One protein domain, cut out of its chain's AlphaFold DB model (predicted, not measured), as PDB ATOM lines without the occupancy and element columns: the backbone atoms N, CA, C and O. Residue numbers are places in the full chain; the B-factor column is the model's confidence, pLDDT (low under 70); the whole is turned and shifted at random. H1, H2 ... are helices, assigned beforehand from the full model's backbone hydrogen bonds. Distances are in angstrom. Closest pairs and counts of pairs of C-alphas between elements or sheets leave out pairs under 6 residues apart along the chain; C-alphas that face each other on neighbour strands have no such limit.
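This is residues 8 to 77 of the 226 residues of the protein "DNA helicase" of Candidatus Beckwithbacteria bacterium GW2011_GWC2_47_9 (UniProt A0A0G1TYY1). A short helix, H2, and a long helix, H3, lie side by side as a helical hairpin, and H1 crosses over the middle of H3 at nearly a right angle. Before H1, residues 8 to 24 make a long loop at the outside with no named element, and at the other end residues 69 to 75, of which 69 to 73 belong to H3, stick out from the rest. The printed part has 70 residues, with three named helices in the order H1, H2, H3 and no named strand; its class is all helix. The whole is compact, with a radius of gyration of the C-alphas of 12.2 A, and the C-alphas span 34 by 26 by 18 A along their three main axes.

The printed part begins at Ser 8, with its C-alpha at (38.266, -40.827, 30.193), and residues 8 to 24 come before the first named helix. H1 takes residues 25 to 37 and is 18.4 A long from first to last C-alpha; C-alpha 25 is at (44.066, -44.949, 7.001). H2 takes residues 42 to 49 and measures 10.3 A. H3, residues 57 to 73, is the longest helix with 17 residues and 24.1 A; its last C-alpha, that of Glu 73, is at (54.065, -27.820, 4.021).

H1 and H2 are near each other, with 5 pairs of C-alphas within 10 A, and the closest pair is 8.4 A apart. H1 and H3 are close but not clearly touching, with 2 pairs of C-alphas within 8 A. Their closest C-alphas are those of Ile 32 and Tyr 64, 6.4 A apart, and their lines stand at 83 degrees, about perpendicular. H2 and H3 touch, with 8 pairs of C-alphas within 8 A, and the closest are those of Pro 42 and Gln 65, 6.0 A apart. These two run opposite ways at a shallow tilt of 4 degrees and form a helical hairpin. In H1, H2 and H3 every O i to N i+4 pair of the backbone is within hydrogen-bond range.

The C-alphas of Arg 9 and Arg 74 are the two farthest apart, at 35.5 A, and those of Ser 8 and Tyr 77, the first and last printed, are 28.8 A apart. The printed part has no cut. The link from H1 to H2, 4 residues, is tight, and the link from H2 to H3, 7 residues, is short. The C-alphas of residues 8 to 24 lie 11 to 17 A from the mean of the C-alphas. The mean pLDDT of the printed part is 75.8, and the 22 residues under 70 are residues 8 to 23 and residues 51 to 56.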
ATOM      1  N   SER A   8      39.117 -39.644  29.986       36.97
ATOM      2  CA  SER A   8      38.266 -40.827  30.193       36.97
ATOM      3  C   SER A   8      36.741 -40.598  30.180       36.97
ATOM      4  O   SER A   8      35.979 -41.555  30.040       36.97
ATOM      5  N   ARG A   9      36.266 -39.356  30.345       37.78
ATOM      6  CA  ARG A   9      34.838 -38.986  30.320       37.78
ATOM      7  C   ARG A   9      34.410 -38.266  29.048       37.78
ATOM      8  O   ARG A   9      33.227 -37.973  28.903       37.78
ATOM      9  N   TRP A  10      35.327 -37.976  28.128       41.66
ATOM     10  CA  TRP A  10      34.933 -37.467  26.820       41.66
ATOM     11  C   TRP A  10      34.280 -38.607  26.013       41.66
ATOM     12  O   TRP A  10      34.866 -39.690  25.915       41.66
ATOM     13  N   PRO A  11      33.091 -38.389  25.413       40.72
ATOM     14  CA  PRO A  11      32.353 -39.426  24.687       40.72
ATOM     15  C   PRO A  11      33.178 -40.121  23.594       40.72
ATOM     16  O   PRO A  11      32.965 -41.297  23.315       40.72
ATOM     17  N   ILE A  12      34.158 -39.409  23.022       46.41
ATOM     18  CA  ILE A  12      35.034 -39.921  21.965       46.41
ATOM     19  C   ILE A  12      35.983 -41.041  22.433       46.41
ATOM     20  O   ILE A  12      36.251 -41.945  21.653       46.41
ATOM     21  N   TRP A  13      36.442 -41.073  23.691       43.91
ATOM     22  CA  TRP A  13      37.466 -42.051  24.119       43.91
ATOM     23  C   TRP A  13      36.889 -43.440  24.390       43.91
ATOM     24  O   TRP A  13      37.537 -44.446  24.107       43.91
ATOM     25  N   ASN A  14      35.646 -43.515  24.877       41.25
ATOM     26  CA  ASN A  14      35.005 -44.783  25.249       41.25
ATOM     27  C   ASN A  14      34.609 -45.655  24.037       41.25
ATOM     28  O   ASN A  14      34.229 -46.813  24.215       41.25
ATOM     29  N   GLY A  15      34.720 -45.132  22.807       44.84
ATOM     30  CA  GLY A  15      34.413 -45.849  21.562       44.84
ATOM     31  C   GLY A  15      35.628 -46.378  20.786       44.84
ATOM     32  O   GLY A  15      35.462 -47.163  19.850       44.84
ATOM     33  N   TRP A  16      36.853 -45.979  21.140       46.78
ATOM     34  CA  TRP A  16      38.037 -46.247  20.319       46.78
ATOM     35  C   TRP A  16      38.606 -47.656  20.559       46.78
ATOM     36  O   TRP A  16      39.506 -47.884  21.367       46.78
ATOM     37  N   LYS A  17      38.093 -48.649  19.820       47.69
ATOM     38  CA  LYS A  17      38.618 -50.026  19.835       47.69
ATOM     39  C   LYS A  17      39.741 -50.198  18.816       47.69
ATOM     40  O   LYS A  17      39.525 -50.584  17.671       47.69
ATOM     41  N   PHE A  18      40.975 -49.959  19.240       51.09
ATOM     42  CA  PHE A  18      42.152 -50.262  18.426       51.09
ATOM     43  C   PHE A  18      42.506 -51.756  18.532       51.09
ATOM     44  O   PHE A  18      42.979 -52.210  19.577       51.09
ATOM     45  N   SER A  19      42.262 -52.530  17.476       43.97
ATOM     46  CA  SER A  19      42.738 -53.914  17.344       43.97
ATOM     47  C   SER A  19      44.192 -53.925  16.854       43.97
ATOM     48  O   SER A  19      44.554 -53.130  15.988       43.97
ATOM     49  N   ASN A  20      45.030 -54.812  17.401       50.19
ATOM     50  CA  ASN A  20      46.425 -54.998  16.987       50.19
ATOM     51  C   ASN A  20      46.497 -55.661  15.597       50.19
ATOM     52  O   ASN A  20      46.668 -56.869  15.462       50.19
ATOM     53  N   LYS A  21      46.331 -54.840  14.560       49.38
ATOM     54  CA  LYS A  21      46.815 -54.995  13.181       49.38
ATOM     55  C   LYS A  21      46.452 -53.682  12.494       49.38
ATOM     56  O   LYS A  21      45.267 -53.429  12.329       49.38
ATOM     57  N   PHE A  22      47.461 -52.853  12.212       54.22
ATOM     58  CA  PHE A  22      47.423 -51.577  11.478       54.22
ATOM     59  C   PHE A  22      46.031 -50.959  11.277       54.22
ATOM     60  O   PHE A  22      45.236 -51.431  10.461       54.22
ATOM     61  N   LEU A  23      45.749 -49.860  11.980       61.59
ATOM     62  CA  LEU A  23      44.535 -49.088  11.731       61.59
ATOM     63  C   LEU A  23      44.473 -48.688  10.262       61.59
ATOM     64  O   LEU A  23      45.440 -48.166   9.706       61.59
ATOM     65  N   LYS A  24      43.317 -48.918   9.641       73.81
ATOM     66  CA  LYS A  24      43.081 -48.470   8.272       73.81
ATOM     67  C   LYS A  24      43.269 -46.945   8.216       73.81
ATOM     68  O   LYS A  24      42.785 -46.262   9.124       73.81
ATOM     69  N   PRO A  25      43.891 -46.394   7.157       77.38
ATOM     70  CA  PRO A  25      44.066 -44.949   7.001       77.38
ATOM     71  C   PRO A  25      42.771 -44.151   7.207       77.38
ATOM     72  O   PRO A  25      42.780 -43.110   7.852       77.38
ATOM     73  N   THR A  26      41.636 -44.685   6.753       81.19
ATOM     74  CA  THR A  26      40.309 -44.079   6.932       81.19
ATOM     75  C   THR A  26      39.936 -43.894   8.404       81.19
ATOM     76  O   THR A  26      39.417 -42.853   8.784       81.19
ATOM     77  N   THR A  27      40.237 -44.877   9.253       81.25
ATOM     78  CA  THR A  27      39.954 -44.815  10.693       81.25
ATOM     79  C   THR A  27      40.835 -43.778  11.388       81.25
ATOM     80  O   THR A  27      40.357 -43.041  12.242       81.25
ATOM     81  N   LEU A  28      42.108 -43.680  10.995       83.06
ATOM     82  CA  LEU A  28      43.024 -42.664  11.520       83.06
ATOM     83  C   LEU A  28      42.573 -41.245  11.162       83.06
ATOM     84  O   LEU A  28      42.645 -40.360  12.009       83.06
ATOM     85  N   ILE A  29      42.083 -41.039   9.936       85.06
ATOM     86  CA  ILE A  29      41.546 -39.744   9.499       85.06
ATOM     87  C   ILE A  29      40.330 -39.354  10.339       85.06
ATOM     88  O   ILE A  29      40.293 -38.230  10.824       85.06
ATOM     89  N   ILE A  30      39.390 -40.278  10.575       85.88
ATOM     90  CA  ILE A  30      38.214 -40.017  11.423       85.88
ATOM     91  C   ILE A  30      38.651 -39.582  12.826       85.88
ATOM     92  O   ILE A  30      38.190 -38.562  13.323       85.88
ATOM     93  N   TYR A  31      39.610 -40.284  13.439       85.94
ATOM     94  CA  TYR A  31      40.113 -39.903  14.760       85.94
ATOM     95  C   TYR A  31      40.802 -38.539  14.776       85.94
ATOM     96  O   TYR A  31      40.625 -37.774  15.721       85.94
ATOM     97  N   ILE A  32      41.575 -38.211  13.739       89.62
ATOM     98  CA  ILE A  32      42.183 -36.884  13.608       89.62
ATOM     99  C   ILE A  32      41.098 -35.810  13.455       89.62
ATOM    100  O   ILE A  32      41.184 -34.777  14.114       89.62
ATOM    101  N   GLN A  33      40.069 -36.050  12.641       88.94
ATOM    102  CA  GLN A  33      38.949 -35.124  12.462       88.94
ATOM    103  C   GLN A  33      38.178 -34.915  13.768       88.94
ATOM    104  O   GLN A  33      37.920 -33.775  14.139       88.94
ATOM    105  N   ASP A  34      37.892 -35.980  14.518       87.25
ATOM    106  CA  ASP A  34      37.240 -35.883  15.826       87.25
ATOM    107  C   ASP A  34      38.081 -35.067  16.819       87.25
ATOM    108  O   ASP A  34      37.562 -34.177  17.493       87.25
ATOM    109  N   LEU A  35      39.401 -35.292  16.865       89.94
ATOM    110  CA  LEU A  35      40.312 -34.485  17.683       89.94
ATOM    111  C   LEU A  35      40.282 -33.007  17.276       89.94
ATOM    112  O   LEU A  35      40.208 -32.129  18.139       89.94
ATOM    113  N   LYS A  36      40.300 -32.719  15.971       91.56
ATOM    114  CA  LYS A  36      40.233 -31.347  15.463       91.56
ATOM    115  C   LYS A  36      38.889 -30.679  15.770       91.56
ATOM    116  O   LYS A  36      38.903 -29.514  16.159       91.56
ATOM    117  N   ARG A  37      37.758 -31.390  15.669       88.88
ATOM    118  CA  ARG A  37      36.417 -30.891  16.051       88.88
ATOM    119  C   ARG A  37      36.343 -30.499  17.521       88.88
ATOM    120  O   ARG A  37      35.655 -29.549  17.882       88.88
ATOM    121  N   GLU A  38      37.088 -31.199  18.369       87.06
ATOM    122  CA  GLU A  38      37.192 -30.905  19.799       87.06
ATOM    123  C   GLU A  38      38.284 -29.860  20.136       87.06
ATOM    124  O   GLU A  38      38.652 -29.666  21.303       87.06
ATOM    125  N   ALA A  39      38.825 -29.179  19.116       89.00
ATOM    126  CA  ALA A  39      39.935 -28.232  19.223       89.00
ATOM    127  C   ALA A  39      41.127 -28.811  20.011       89.00
ATOM    128  O   ALA A  39      41.696 -28.186  20.921       89.00
ATOM    129  N   VAL A  40      41.474 -30.068  19.727       89.19
ATOM    130  CA  VAL A  40      42.615 -30.770  20.317       89.19
ATOM    131  C   VAL A  40      43.774 -30.746  19.333       89.19
ATOM    132  O   VAL A  40      43.837 -31.562  18.422       89.19
ATOM    133  N   THR A  41      44.723 -29.832  19.539       89.88
ATOM    134  CA  THR A  41      45.969 -29.801  18.757       89.88
ATOM    135  C   THR A  41      46.897 -30.960  19.148       89.88
ATOM    136  O   THR A  41      46.736 -31.534  20.234       89.88
ATOM    137  N   PRO A  42      47.917 -31.292  18.336       90.81
ATOM    138  CA  PRO A  42      48.909 -32.297  18.713       90.81
ATOM    139  C   PRO A  42      49.595 -32.009  20.063       90.81
ATOM    140  O   PRO A  42      49.865 -32.920  20.842       90.81
ATOM    141  N   GLU A  43      49.833 -30.743  20.398       89.12
ATOM    142  CA  GLU A  43      50.428 -30.303  21.668       89.12
ATOM    143  C   GLU A  43      49.472 -30.537  22.842       89.12
ATOM    144  O   GLU A  43      49.880 -31.007  23.914       89.12
ATOM    145  N   LYS A  44      48.181 -30.248  22.636       86.56
ATOM    146  CA  LYS A  44      47.133 -30.523  23.621       86.56
ATOM    147  C   LYS A  44      46.990 -32.031  23.821       86.56
ATOM    148  O   LYS A  44      47.027 -32.480  24.963       86.56
ATOM    149  N   LEU A  45      46.965 -32.817  22.744       86.38
ATOM    150  CA  LEU A  45      46.945 -34.280  22.797       86.38
ATOM    151  C   LEU A  45      48.162 -34.843  23.544       86.38
ATOM    152  O   LEU A  45      48.004 -35.674  24.432       86.38
ATOM    153  N   LYS A  46      49.370 -34.338  23.268       87.62
ATOM    154  CA  LYS A  46      50.597 -34.727  23.985       87.62
ATOM    155  C   LYS A  46      50.475 -34.519  25.494       87.62
ATOM    156  O   LYS A  46      50.985 -35.328  26.264       87.62
ATOM    157  N   THR A  47      49.813 -33.445  25.918       85.00
ATOM    158  CA  THR A  47      49.556 -33.175  27.340       85.00
ATOM    159  C   THR A  47      48.548 -34.156  27.934       85.00
ATOM    160  O   THR A  47      48.766 -34.631  29.044       85.00
ATOM    161  N   LEU A  48      47.489 -34.501  27.194       79.88
ATOM    162  CA  LEU A  48      46.472 -35.466  27.637       79.88
ATOM    163  C   LEU A  48      47.067 -36.874  27.805       79.88
ATOM    164  O   LEU A  48      46.833 -37.520  28.822       79.88
ATOM    165  N   ILE A  49      47.931 -37.295  26.876       80.94
ATOM    166  CA  ILE A  49      48.592 -38.612  26.895       80.94
ATOM    167  C   ILE A  49      49.465 -38.809  28.136       80.94
ATOM    168  O   ILE A  49      49.546 -39.916  28.655       80.94
ATOM    169  N   LYS A  50      50.103 -37.751  28.654       72.38
ATOM    170  CA  LYS A  50      50.931 -37.854  29.870       72.38
ATOM    171  C   LYS A  50      50.140 -38.321  31.101       72.38
ATOM    172  O   LYS A  50      50.759 -38.770  32.060       72.38
ATOM    173  N   GLY A  51      48.809 -38.209  31.081       64.94
ATOM    174  CA  GLY A  51      47.919 -38.683  32.141       64.94
ATOM    175  C   GLY A  51      47.355 -40.093  31.936       64.94
ATOM    176  O   GLY A  51      46.700 -40.600  32.843       64.94
ATOM    177  N   GLU A  52      47.595 -40.740  30.790       63.38
ATOM    178  CA  GLU A  52      46.981 -42.025  30.440       63.38
ATOM    179  C   GLU A  52      48.009 -43.122  30.145       63.38
ATOM    180  O   GLU A  52      49.073 -42.895  29.574       63.38
ATOM    181  N   LYS A  53      47.673 -44.358  30.534       59.28
ATOM    182  CA  LYS A  53      48.508 -45.551  30.301       59.28
ATOM    183  C   LYS A  53      48.226 -46.238  28.959       59.28
ATOM    184  O   LYS A  53      48.739 -47.334  28.725       59.28
ATOM    185  N   ASP A  54      47.411 -45.643  28.088       67.12
ATOM    186  CA  ASP A  54      47.084 -46.255  26.803       67.12
ATOM    187  C   ASP A  54      48.268 -46.144  25.827       67.12
ATOM    188  O   ASP A  54      48.671 -45.063  25.395       67.12
ATOM    189  N   LYS A  55      48.820 -47.303  25.457       63.91
ATOM    190  CA  LYS A  55      49.956 -47.432  24.535       63.91
ATOM    191  C   LYS A  55      49.642 -46.968  23.105       63.91
ATOM    192  O   LYS A  55      50.582 -46.769  22.342       63.91
ATOM    193  N   LYS A  56      48.368 -46.798  22.733       66.62
ATOM    194  CA  LYS A  56      47.936 -46.457  21.360       66.62
ATOM    195  C   LYS A  56      47.935 -44.959  21.069       66.62
ATOM    196  O   LYS A  56      48.146 -44.538  19.934       66.62
ATOM    197  N   LEU A  57      47.760 -44.132  22.092       72.38
ATOM    198  CA  LEU A  57      47.698 -42.680  21.931       72.38
ATOM    199  C   LEU A  57      49.027 -42.037  21.507       72.38
ATOM    200  O   LEU A  57      48.998 -41.121  20.683       72.38
ATOM    201  N   PRO A  58      50.203 -42.501  21.979       80.56
ATOM    202  CA  PRO A  58      51.484 -42.021  21.468       80.56
ATOM    203  C   PRO A  58      51.679 -42.263  19.965       80.56
ATOM    204  O   PRO A  58      52.330 -41.457  19.302       80.56
ATOM    205  N   GLU A  59      51.139 -43.357  19.419       82.00
ATOM    206  CA  GLU A  59      51.214 -43.653  17.983       82.00
ATOM    207  C   GLU A  59      50.308 -42.712  17.183       82.00
ATOM    208  O   GLU A  59      50.772 -42.074  16.237       82.00
ATOM    209  N   LEU A  60      49.059 -42.530  17.626       84.38
ATOM    210  CA  LEU A  60      48.141 -41.561  17.028       84.38
ATOM    211  C   LEU A  60      48.715 -40.138  17.060       84.38
ATOM    212  O   LEU A  60      48.620 -39.428  16.064       84.38
ATOM    213  N   LEU A  61      49.360 -39.732  18.159       88.56
ATOM    214  CA  LEU A  61      50.023 -38.431  18.259       88.56
ATOM    215  C   LEU A  61      51.091 -38.251  17.173       88.56
ATOM    216  O   LEU A  61      51.111 -37.212  16.517       88.56
ATOM    217  N   LYS A  62      51.962 -39.247  16.965       88.12
ATOM    218  CA  LYS A  62      53.003 -39.181  15.924       88.12
ATOM    219  C   LYS A  62      52.390 -39.029  14.534       88.12
ATOM    220  O   LYS A  62      52.847 -38.199  13.753       88.12
ATOM    221  N   ILE A  63      51.343 -39.805  14.245       90.31
ATOM    222  CA  ILE A  63      50.629 -39.748  12.965       90.31
ATOM    223  C   ILE A  63      49.960 -38.383  12.794       90.31
ATOM    224  O   ILE A  63      50.099 -37.768  11.742       90.31
ATOM    225  N   TYR A  64      49.293 -37.872  13.829       92.12
ATOM    226  CA  TYR A  64      48.618 -36.581  13.777       92.12
ATOM    227  C   TYR A  64      49.606 -35.421  13.566       92.12
ATOM    228  O   TYR A  64      49.361 -34.546  12.738       92.12
ATOM    229  N   GLN A  65      50.766 -35.447  14.230       92.88
ATOM    230  CA  GLN A  65      51.842 -34.474  13.998       92.88
ATOM    231  C   GLN A  65      52.369 -34.528  12.562       92.88
ATOM    232  O   GLN A  65      52.510 -33.488  11.920       92.88
ATOM    233  N   ALA A  66      52.642 -35.731  12.050       90.44
ATOM    234  CA  ALA A  66      53.102 -35.913  10.677       90.44
ATOM    235  C   ALA A  66      52.050 -35.445   9.661       90.44
ATOM    236  O   ALA A  66      52.398 -34.794   8.680       90.44
ATOM    237  N   TYR A  67      50.770 -35.720   9.925       92.19
ATOM    238  CA  TYR A  67      49.648 -35.275   9.107       92.19
ATOM    239  C   TYR A  67      49.546 -33.745   9.058       92.19
ATOM    240  O   TYR A  67      49.584 -33.182   7.964       92.19
ATOM    241  N   GLN A  68      49.511 -33.064  10.214       92.38
ATOM    242  CA  GLN A  68      49.451 -31.595  10.261       92.38
ATOM    243  C   GLN A  68      50.662 -30.952   9.581       92.38
ATOM    244  O   GLN A  68      50.513 -29.995   8.825       92.38
ATOM    245  N   LYS A  69      51.864 -31.505   9.792       92.38
ATOM    246  CA  LYS A  69      53.075 -31.032   9.113       92.38
ATOM    247  C   LYS A  69      52.955 -31.175   7.592       92.38
ATOM    248  O   LYS A  69      53.217 -30.225   6.864       92.38
ATOM    249  N   ALA A  70      52.502 -32.334   7.121       92.00
ATOM    250  CA  ALA A  70      52.375 -32.634   5.700       92.00
ATOM    251  C   ALA A  70      51.349 -31.737   4.980       92.00
ATOM    252  O   ALA A  70      51.581 -31.355   3.830       92.00
ATOM    253  N   ILE A  71      50.215 -31.407   5.605       92.25
ATOM    254  CA  ILE A  71      49.241 -30.484   4.996       92.25
ATOM    255  C   ILE A  71      49.756 -29.037   5.015       92.25
ATOM    256  O   ILE A  71      49.641 -28.344   4.003       92.25
ATOM    257  N   ALA A  72      50.418 -28.623   6.103       90.50
ATOM    258  CA  ALA A  72      50.957 -27.275   6.261       90.50
ATOM    259  C   ALA A  72      52.083 -26.980   5.259       90.50
ATOM    260  O   ALA A  72      52.076 -25.930   4.624       90.50
ATOM    261  N   GLU A  73      52.999 -27.928   5.035       93.56
ATOM    262  CA  GLU A  73      54.065 -27.820   4.021       93.56
ATOM    263  C   GLU A  73      53.521 -27.656   2.595       93.56
ATOM    264  O   GLU A  73      54.202 -27.123   1.722       93.56
ATOM    265  N   ARG A  74      52.279 -28.090   2.348       94.75
ATOM    266  CA  ARG A  74      51.587 -27.932   1.061       94.75
ATOM    267  C   ARG A  74      50.702 -26.685   1.001       94.75
ATOM    268  O   ARG A  74      50.005 -26.510   0.004       94.75
ATOM    269  N   GLY A  75      50.673 -25.864   2.054       92.31
ATOM    270  CA  GLY A  75      49.773 -24.712   2.160       92.31
ATOM    271  C   GLY A  75      48.292 -25.100   2.151       92.31
ATOM    272  O   GLY A  75      47.468 -24.352   1.632       92.31
ATOM    273  N   ARG A  76      47.950 -26.293   2.659       93.56
ATOM    274  CA  ARG A  76      46.578 -26.817   2.704       93.56
ATOM    275  C   ARG A  76      46.071 -26.920   4.137       93.56
ATOM    276  O   ARG A  76      46.849 -27.090   5.072       93.56
ATOM    277  N   TYR A  77      44.755 -26.884   4.265       92.50
ATOM    278  CA  TYR A  77      44.011 -27.084   5.502       92.50
ATOM    279  C   TYR A  77      42.743 -27.891   5.193       92.50
ATOM    280  O   TYR A  77      42.269 -27.881   4.053       92.50
TER     281      TYR A  77